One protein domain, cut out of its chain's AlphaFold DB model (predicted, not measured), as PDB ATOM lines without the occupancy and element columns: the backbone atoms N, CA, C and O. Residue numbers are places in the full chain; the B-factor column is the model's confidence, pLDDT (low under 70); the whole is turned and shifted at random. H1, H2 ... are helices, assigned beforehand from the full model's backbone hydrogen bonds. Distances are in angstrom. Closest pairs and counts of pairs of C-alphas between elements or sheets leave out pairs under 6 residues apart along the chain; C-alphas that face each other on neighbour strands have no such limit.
ATOM      1  N   LYS A   2      24.591  20.093  47.192       93.94
ATOM      2  CA  LYS A   2      25.255  18.857  47.654       93.94
ATOM      3  C   LYS A   2      25.250  18.642  49.175       93.94
ATOM      4  O   LYS A   2      24.740  17.634  49.637       93.94
ATOM      5  N   SER A   3      25.746  19.606  49.957       93.75
ATOM      6  CA  SER A   3      25.834  19.488  51.427       93.75
ATOM      7  C   SER A   3      24.478  19.316  52.117       93.75
ATOM      8  O   SER A   3      24.389  18.653  53.140       93.75
ATOM      9  N   ARG A   4      23.416  19.893  51.542       96.56
ATOM     10  CA  ARG A   4      22.046  19.809  52.068       96.56
ATOM     11  C   ARG A   4      21.397  18.437  51.846       96.56
ATOM     12  O   ARG A   4      20.453  18.115  52.553       96.56
ATOM     13  N   HIS A   5      21.879  17.661  50.877       96.38
ATOM     14  CA  HIS A   5      21.300  16.370  50.490       96.38
ATOM     15  C   HIS A   5      22.347  15.252  50.552       96.38
ATOM     16  O   HIS A   5      22.439  14.424  49.647       96.38
ATOM     17  N   SER A   6      23.167  15.241  51.606       95.50
ATOM     18  CA  SER A   6      24.180  14.198  51.821       95.50
ATOM     19  C   SER A   6      23.581  12.796  51.987       95.50
ATOM     20  O   SER A   6      24.286  11.808  51.825       95.50
ATOM     21  N   ASP A   7      22.285  12.707  52.289       97.50
ATOM     22  CA  ASP A   7      21.497  11.475  52.371       97.50
ATOM     23  C   ASP A   7      21.176  10.848  50.998       97.50
ATOM     24  O   ASP A   7      20.677   9.725  50.950       97.50
ATOM     25  N   LYS A   8      21.458  11.541  49.884       97.19
ATOM     26  CA  LYS A   8      21.179  11.085  48.507       97.19
ATOM     27  C   LYS A   8      22.472  10.941  47.695       97.19
ATOM     28  O   LYS A   8      22.726  11.755  46.805       97.19
ATOM     29  N   PRO A   9      23.303   9.920  47.972       95.19
ATOM     30  CA  PRO A   9      24.610   9.758  47.332       95.19
ATOM     31  C   PRO A   9      24.546   9.479  45.821       95.19
ATOM     32  O   PRO A   9      25.552   9.637  45.141       95.19
ATOM     33  N   GLN A  10      23.386   9.081  45.291       97.50
ATOM     34  CA  GLN A  10      23.166   8.831  43.861       97.50
ATOM     35  C   GLN A  10      22.946  10.118  43.051       97.50
ATOM     36  O   GLN A  10      22.941  10.064  41.826       97.50
ATOM     37  N   VAL A  11      22.717  11.259  43.713       96.56
ATOM     38  CA  VAL A  11      22.495  12.544  43.043       96.56
ATOM     39  C   VAL A  11      23.784  13.349  43.057       96.56
ATOM     40  O   VAL A  11      24.238  13.817  44.107       96.56
ATOM     41  N   GLU A  12      24.347  13.560  41.874       95.06
ATOM     42  CA  GLU A  12      25.445  14.493  41.690       95.06
ATOM     43  C   GLU A  12      24.922  15.927  41.533       95.06
ATOM     44  O   GLU A  12      23.902  16.182  40.900       95.06
ATOM     45  N   TRP A  13      25.628  16.877  42.144       95.38
ATOM     46  CA  TRP A  13      25.331  18.300  42.027       95.38
ATOM     47  C   TRP A  13      26.578  19.012  41.524       95.38
ATOM     48  O   TRP A  13      27.589  19.042  42.233       95.38
ATOM     49  N   GLN A  14      26.473  19.636  40.357       94.19
ATOM     50  CA  GLN A  14      27.536  20.422  39.746       94.19
ATOM     51  C   GLN A  14      27.060  21.863  39.540       94.19
ATOM     52  O   GLN A  14      25.882  22.109  39.290       94.19
ATOM     53  N   VAL A  15      27.971  22.824  39.692       95.06
ATOM     54  CA  VAL A  15      27.740  24.209  39.263       95.06
ATOM     55  C   VAL A  15      28.212  24.310  37.817       95.06
ATOM     56  O   VAL A  15      29.354  23.955  37.535       95.06
ATOM     57  N   GLY A  16      27.351  24.784  36.920       93.00
ATOM     58  CA  GLY A  16      27.657  24.939  35.501       93.00
ATOM     59  C   GLY A  16      26.781  26.006  34.849       93.00
ATOM     60  O   GLY A  16      25.769  26.414  35.423       93.00
ATOM     61  N   ASP A  17      27.196  26.462  33.668       94.31
ATOM     62  CA  ASP A  17      26.388  27.307  32.789       94.31
ATOM     63  C   ASP A  17      25.666  26.399  31.791       94.31
ATOM     64  O   ASP A  17      26.298  25.691  31.015       94.31
ATOM     65  N   VAL A  18      24.337  26.415  31.808       93.50
ATOM     66  CA  VAL A  18      23.506  25.595  30.911       93.50
ATOM     67  C   VAL A  18      23.591  26.029  29.443       93.50
ATOM     68  O   VAL A  18      23.049  25.365  28.572       93.50
ATOM     69  N   ARG A  19      24.253  27.155  29.156       94.06
ATOM     70  CA  ARG A  19      24.581  27.612  27.798       94.06
ATOM     71  C   ARG A  19      25.954  27.104  27.322       94.06
ATOM     72  O   ARG A  19      26.395  27.522  26.250       94.06
ATOM     73  N   ASP A  20      26.667  26.331  28.149       93.31
ATOM     74  CA  ASP A  20      27.997  25.757  27.889       93.31
ATOM     75  C   ASP A  20      28.265  24.531  28.799       93.31
ATOM     76  O   ASP A  20      29.008  24.617  29.786       93.31
ATOM     77  N   MET A  21      27.672  23.367  28.498       91.88
ATOM     78  CA  MET A  21      27.828  22.143  29.304       91.88
ATOM     79  C   MET A  21      28.963  21.222  28.832       91.88
ATOM     80  O   MET A  21      28.869  20.001  28.953       91.88
ATOM     81  N   ARG A  22      30.100  21.766  28.381       91.19
ATOM     82  CA  ARG A  22      31.281  20.973  27.952       91.19
ATOM     83  C   ARG A  22      31.829  19.992  28.994       91.19
ATOM     84  O   ARG A  22      32.612  19.109  28.656       91.19
ATOM     85  N   ALA A  23      31.470  20.165  30.265       92.12
ATOM     86  CA  ALA A  23      31.834  19.238  31.333       92.12
ATOM     87  C   ALA A  23      31.051  17.910  31.284       92.12
ATOM     88  O   ALA A  23      31.465  16.948  31.932       92.12
ATOM     89  N   ILE A  24      29.944  17.851  30.535       92.94
ATOM     90  CA  ILE A  24      29.119  16.659  30.335       92.94
ATOM     91  C   ILE A  24      29.431  16.074  28.957       92.94
ATOM     92  O   ILE A  24      29.427  16.777  27.950       92.94
ATOM     93  N   ALA A  25      29.725  14.778  28.902       94.25
ATOM     94  CA  ALA A  25      30.064  14.125  27.647       94.25
ATOM     95  C   ALA A  25      28.832  13.998  26.732       94.25
ATOM     96  O   ALA A  25      27.742  13.619  27.162       94.25
ATOM     97  N   SER A  26      29.007  14.272  25.439       93.19
ATOM     98  CA  SER A  26      27.923  14.128  24.463       93.19
ATOM     99  C   SER A  26      27.385  12.694  24.445       93.19
ATOM    100  O   SER A  26      28.150  11.732  24.390       93.19
ATOM    101  N   GLY A  27      26.058  12.550  24.490       93.94
ATOM    102  CA  GLY A  27      25.388  11.246  24.501       93.94
ATOM    103  C   GLY A  27      25.510  10.461  25.814       93.94
ATOM    104  O   GLY A  27      25.076   9.315  25.854       93.94
ATOM    105  N   SER A  28      26.069  11.041  26.884       96.06
ATOM    106  CA  SER A  28      26.176  10.370  28.191       96.06
ATOM    107  C   SER A  28      24.922  10.485  29.063       96.06
ATOM    108  O   SER A  28      24.930  10.016  30.198       96.06
ATOM    109  N   VAL A  29      23.881  11.168  28.581       94.94
ATOM    110  CA  VAL A  29      22.625  11.414  29.296       94.94
ATOM    111  C   VAL A  29      21.483  10.827  28.477       94.94
ATOM    112  O   VAL A  29      21.252  11.260  27.351       94.94
ATOM    113  N   ASP A  30      20.756   9.868  29.049       98.00
ATOM    114  CA  ASP A  30      19.618   9.229  28.375       98.00
ATOM    115  C   ASP A  30      18.393  10.150  28.311       98.00
ATOM    116  O   ASP A  30      17.657  10.170  27.325       98.00
ATOM    117  N   VAL A  31      18.158  10.908  29.388       97.06
ATOM    118  CA  VAL A  31      17.013  11.811  29.538       97.06
ATOM    119  C   VAL A  31      17.444  13.060  30.300       97.06
ATOM    120  O   VAL A  31      18.001  12.963  31.393       97.06
ATOM    121  N   ALA A  32      17.135  14.231  29.746       93.94
ATOM    122  CA  ALA A  32      17.337  15.522  30.392       93.94
ATOM    123  C   ALA A  32      15.990  16.140  30.790       93.94
ATOM    124  O   ALA A  32      15.019  16.086  30.033       93.94
ATOM    125  N   PHE A  33      15.939  16.745  31.976       95.38
ATOM    126  CA  PHE A  33      14.781  17.495  32.453       95.38
ATOM    127  C   PHE A  33      15.160  18.961  32.595       95.38
ATOM    128  O   PHE A  33      16.060  19.291  33.365       95.38
ATOM    129  N   ASP A  34      14.414  19.826  31.922       93.75
ATOM    130  CA  ASP A  34      14.461  21.262  32.147       93.75
ATOM    131  C   ASP A  34      13.082  21.771  32.570       93.75
ATOM    132  O   ASP A  34      12.052  21.347  32.041       93.75
ATOM    133  N   LYS A  35      13.054  22.671  33.554       95.38
ATOM    134  CA  LYS A  35      11.830  23.365  33.945       95.38
ATOM    135  C   LYS A  35      12.145  24.725  34.536       95.38
ATOM    136  O   LYS A  35      12.577  24.813  35.685       95.38
ATOM    137  N   GLY A  36      11.835  25.775  33.786       95.00
ATOM    138  CA  GLY A  36      12.024  27.149  34.236       95.00
ATOM    139  C   GLY A  36      13.391  27.739  33.902       95.00
ATOM    140  O   GLY A  36      13.576  28.931  34.122       95.00
ATOM    141  N   THR A  37      14.362  26.955  33.414       95.06
ATOM    142  CA  THR A  37      15.730  27.462  33.216       95.06
ATOM    143  C   THR A  37      15.795  28.424  32.041       95.06
ATOM    144  O   THR A  37      16.315  29.527  32.201       95.06
ATOM    145  N   LEU A  38      15.212  28.062  30.891       94.25
ATOM    146  CA  LEU A  38      15.128  28.969  29.743       94.25
ATOM    147  C   LEU A  38      14.368  30.257  30.089       94.25
ATOM    148  O   LEU A  38      14.792  31.344  29.701       94.25
ATOM    149  N   ASP A  39      13.298  30.150  30.879       94.25
ATOM    150  CA  ASP A  39      12.480  31.295  31.286       94.25
ATOM    151  C   ASP A  39      13.295  32.359  32.037       94.25
ATOM    152  O   ASP A  39      13.010  33.548  31.910       94.25
ATOM    153  N   THR A  40      14.355  31.970  32.760       94.31
ATOM    154  CA  THR A  40      15.233  32.931  33.456       94.31
ATOM    155  C   THR A  40      15.976  33.882  32.517       94.31
ATOM    156  O   THR A  40      16.419  34.944  32.951       94.31
ATOM    157  N   MET A  41      16.108  33.515  31.241       94.69
ATOM    158  CA  MET A  41      16.811  34.294  30.221       94.69
ATOM    159  C   MET A  41      15.861  35.109  29.338       94.69
ATOM    160  O   MET A  41      16.329  35.855  28.480       94.69
ATOM    161  N   ILE A  42      14.543  34.978  29.515       94.81
ATOM    162  CA  ILE A  42      13.538  35.615  28.658       94.81
ATOM    163  C   ILE A  42      12.922  36.814  29.378       94.81
ATOM    164  O   ILE A  42      12.282  36.682  30.419       94.81
ATOM    165  N   TYR A  43      13.066  38.000  28.789       96.31
ATOM    166  CA  TYR A  43      12.431  39.230  29.261       96.31
ATOM    167  C   TYR A  43      12.201  40.223  28.109       96.31
ATOM    168  O   TYR A  43      12.679  40.038  26.991       96.31
ATOM    169  N   GLY A  44      11.464  41.302  28.374       96.69
ATOM    170  CA  GLY A  44      11.161  42.323  27.369       96.69
ATOM    171  C   GLY A  44      10.043  41.920  26.402       96.69
ATOM    172  O   GLY A  44       9.185  41.100  26.725       96.69
ATOM    173  N   SER A  45      10.007  42.558  25.228       96.31
ATOM    174  CA  SER A  45       8.965  42.299  24.230       96.31
ATOM    175  C   SER A  45       9.210  40.960  23.531       96.31
ATOM    176  O   SER A  45      10.259  40.801  22.914       96.31
ATOM    177  N   PRO A  46       8.248  40.024  23.507       92.38
ATOM    178  CA  PRO A  46       8.414  38.769  22.771       92.38
ATOM    179  C   PRO A  46       8.436  38.970  21.245       92.38
ATOM    180  O   PRO A  46       8.914  38.110  20.515       92.38
ATOM    181  N   TRP A  47       7.938  40.109  20.756       95.50
ATOM    182  CA  TRP A  47       7.873  40.438  19.326       95.50
ATOM    183  C   TRP A  47       9.063  41.278  18.850       95.50
ATOM    184  O   TRP A  47       9.225  41.526  17.657       95.50
ATOM    185  N   SER A  48       9.876  41.765  19.785       97.00
ATOM    186  CA  SER A  48      11.120  42.503  19.544       97.00
ATOM    187  C   SER A  48      12.016  42.326  20.773       97.00
ATOM    188  O   SER A  48      12.148  43.259  21.574       97.00
ATOM    189  N   PRO A  49      12.522  41.101  20.998       97.19
ATOM    190  CA  PRO A  49      13.282  40.786  22.197       97.19
ATOM    191  C   PRO A  49      14.605  41.561  22.223       97.19
ATOM    192  O   PRO A  49      15.162  41.848  21.163       97.19
ATOM    193  N   PRO A  50      15.127  41.889  23.416       98.19
ATOM    194  CA  PRO A  50      16.478  42.420  23.557       98.19
ATOM    195  C   PRO A  50      17.528  41.482  22.943       98.19
ATOM    196  O   PRO A  50      17.379  40.260  23.017       98.19
ATOM    197  N   ASP A  51      18.623  42.040  22.424       98.00
ATOM    198  CA  ASP A  51      19.720  41.257  21.832       98.00
ATOM    199  C   ASP A  51      20.279  40.207  22.804       98.00
ATOM    200  O   ASP A  51      20.544  39.074  22.413       98.00
ATOM    201  N   GLU A  52      20.373  40.543  24.092       97.12
ATOM    202  CA  GLU A  52      20.812  39.615  25.141       97.12
ATOM    203  C   GLU A  52      19.883  38.396  25.276       97.12
ATOM    204  O   GLU A  52      20.354  37.277  25.484       97.12
ATOM    205  N   VAL A  53      18.568  38.575  25.116       97.25
ATOM    206  CA  VAL A  53      17.606  37.461  25.143       97.25
ATOM    207  C   VAL A  53      17.831  36.555  23.939       97.25
ATOM    208  O   VAL A  53      17.852  35.332  24.091       97.25
ATOM    209  N   LEU A  54      18.037  37.136  22.754       95.62
ATOM    210  CA  LEU A  54      18.338  36.381  21.536       95.62
ATOM    211  C   LEU A  54      19.655  35.607  21.665       95.62
ATOM    212  O   LEU A  54      19.708  34.428  21.318       95.62
ATOM    213  N   GLU A  55      20.700  36.233  22.206       95.69
ATOM    214  CA  GLU A  55      21.995  35.589  22.419       95.69
ATOM    215  C   GLU A  55      21.897  34.450  23.439       95.69
ATOM    216  O   GLU A  55      22.322  33.325  23.163       95.69
ATOM    217  N   ASN A  56      21.318  34.714  24.610       95.38
ATOM    218  CA  ASN A  56      21.253  33.748  25.704       95.38
ATOM    219  C   ASN A  56      20.389  32.540  25.351       95.38
ATOM    220  O   ASN A  56      20.834  31.401  25.516       95.38
ATOM    221  N   SER A  57      19.187  32.777  24.816       93.94
ATOM    222  CA  SER A  57      18.310  31.695  24.359       93.94
ATOM    223  C   SER A  57      18.914  30.947  23.169       93.94
ATOM    224  O   SER A  57      18.847  29.722  23.122       93.94
ATOM    225  N   GLY A  58      19.584  31.652  22.252       93.69
ATOM    226  CA  GLY A  58      20.294  31.048  21.130       93.69
ATOM    227  C   GLY A  58      21.413  30.111  21.580       93.69
ATOM    228  O   GLY A  58      21.497  28.986  21.093       93.69
ATOM    229  N   ARG A  59      22.248  30.530  22.538       94.62
ATOM    230  CA  ARG A  59      23.311  29.684  23.105       94.62
ATOM    231  C   ARG A  59      22.746  28.473  23.844       94.62
ATOM    232  O   ARG A  59      23.258  27.377  23.652       94.62
ATOM    233  N   TYR A  60      21.674  28.662  24.613       93.94
ATOM    234  CA  TYR A  60      20.978  27.576  25.307       93.94
ATOM    235  C   TYR A  60      20.408  26.530  24.341       93.94
ATOM    236  O   TYR A  60      20.595  25.339  24.538       93.94
ATOM    237  N   MET A  61      19.743  26.965  23.265       90.69
ATOM    238  CA  MET A  61      19.143  26.054  22.280       90.69
ATOM    239  C   MET A  61      20.177  25.378  21.384       90.69
ATOM    240  O   MET A  61      19.940  24.278  20.886       90.69
ATOM    241  N   LYS A  62      21.282  26.074  21.104       87.12
ATOM    242  CA  LYS A  62      22.309  25.590  20.191       87.12
ATOM    243  C   LYS A  62      23.219  24.562  20.840       87.12
ATOM    244  O   LYS A  62      23.670  23.707  20.097       87.12
ATOM    245  N   GLU A  63      23.506  24.715  22.134       65.94
ATOM    246  CA  GLU A  63      24.392  23.876  22.955       65.94
ATOM    247  C   GLU A  63      25.166  22.799  22.163       65.94
ATOM    248  O   GLU A  63      24.667  21.703  21.893       65.94
ATOM    249  N   TYR A  64      26.387  23.167  21.749       55.38
ATOM    250  CA  TYR A  64      27.386  22.301  21.113       55.38
ATOM    251  C   TYR A  64      28.748  22.507  21.778       55.38
ATOM    252  O   TYR A  64      29.131  23.687  21.986       55.38
TER     253      TYR A  64
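AT A GLANCE: This is residues 2 to 64 of the 64 residues of an uncharacterized protein of Pyrenophora tritici-repentis (UniProt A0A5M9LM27). This loose model has little regular structure: one helix, H2, with the short H1 packed on it in one half of the length, and a long stretch with no named element, residues 2 to 37, that reaches to the other end. Residues 27 to 36 of that stretch stand free. The printed part has 63 residues, with two named helices, H1 then H2, and no named strand; the class is all helix, though the named elements hold only 16 residues. It is loose, with a radius of gyration of the C-alphas of 15.0 A, and elongated, spanning 46 by 27 by 17 A.

IN THESE COORDINATES: Find C-alpha 51 at (19.720, 41.257, 21.832); from there H2, residues 51 to 62, runs 16.0 A to C-alpha 62 at (22.309, 25.590, 20.191). H1, residues 38 to 41, begins at C-alpha 38 at (15.128, 28.969, 29.743) and is 5.6 A long.

HOW THE PARTS SIT: Look at Met 41 and Val 53: H1 and H2 touch there, their closest C-alphas 6.0 A apart. In H2 every O i to N i+4 pair is within hydrogen-bond range; H1 is too short for such a pair.

THE WHOLE: The C-alphas farthest apart, of Asp 7 and Ser 48, are 46.3 A apart. The printed part has no cut, and the link from H1 to H2 is short, with 9 residues. Confidence is under 70 at residues 63 to 64.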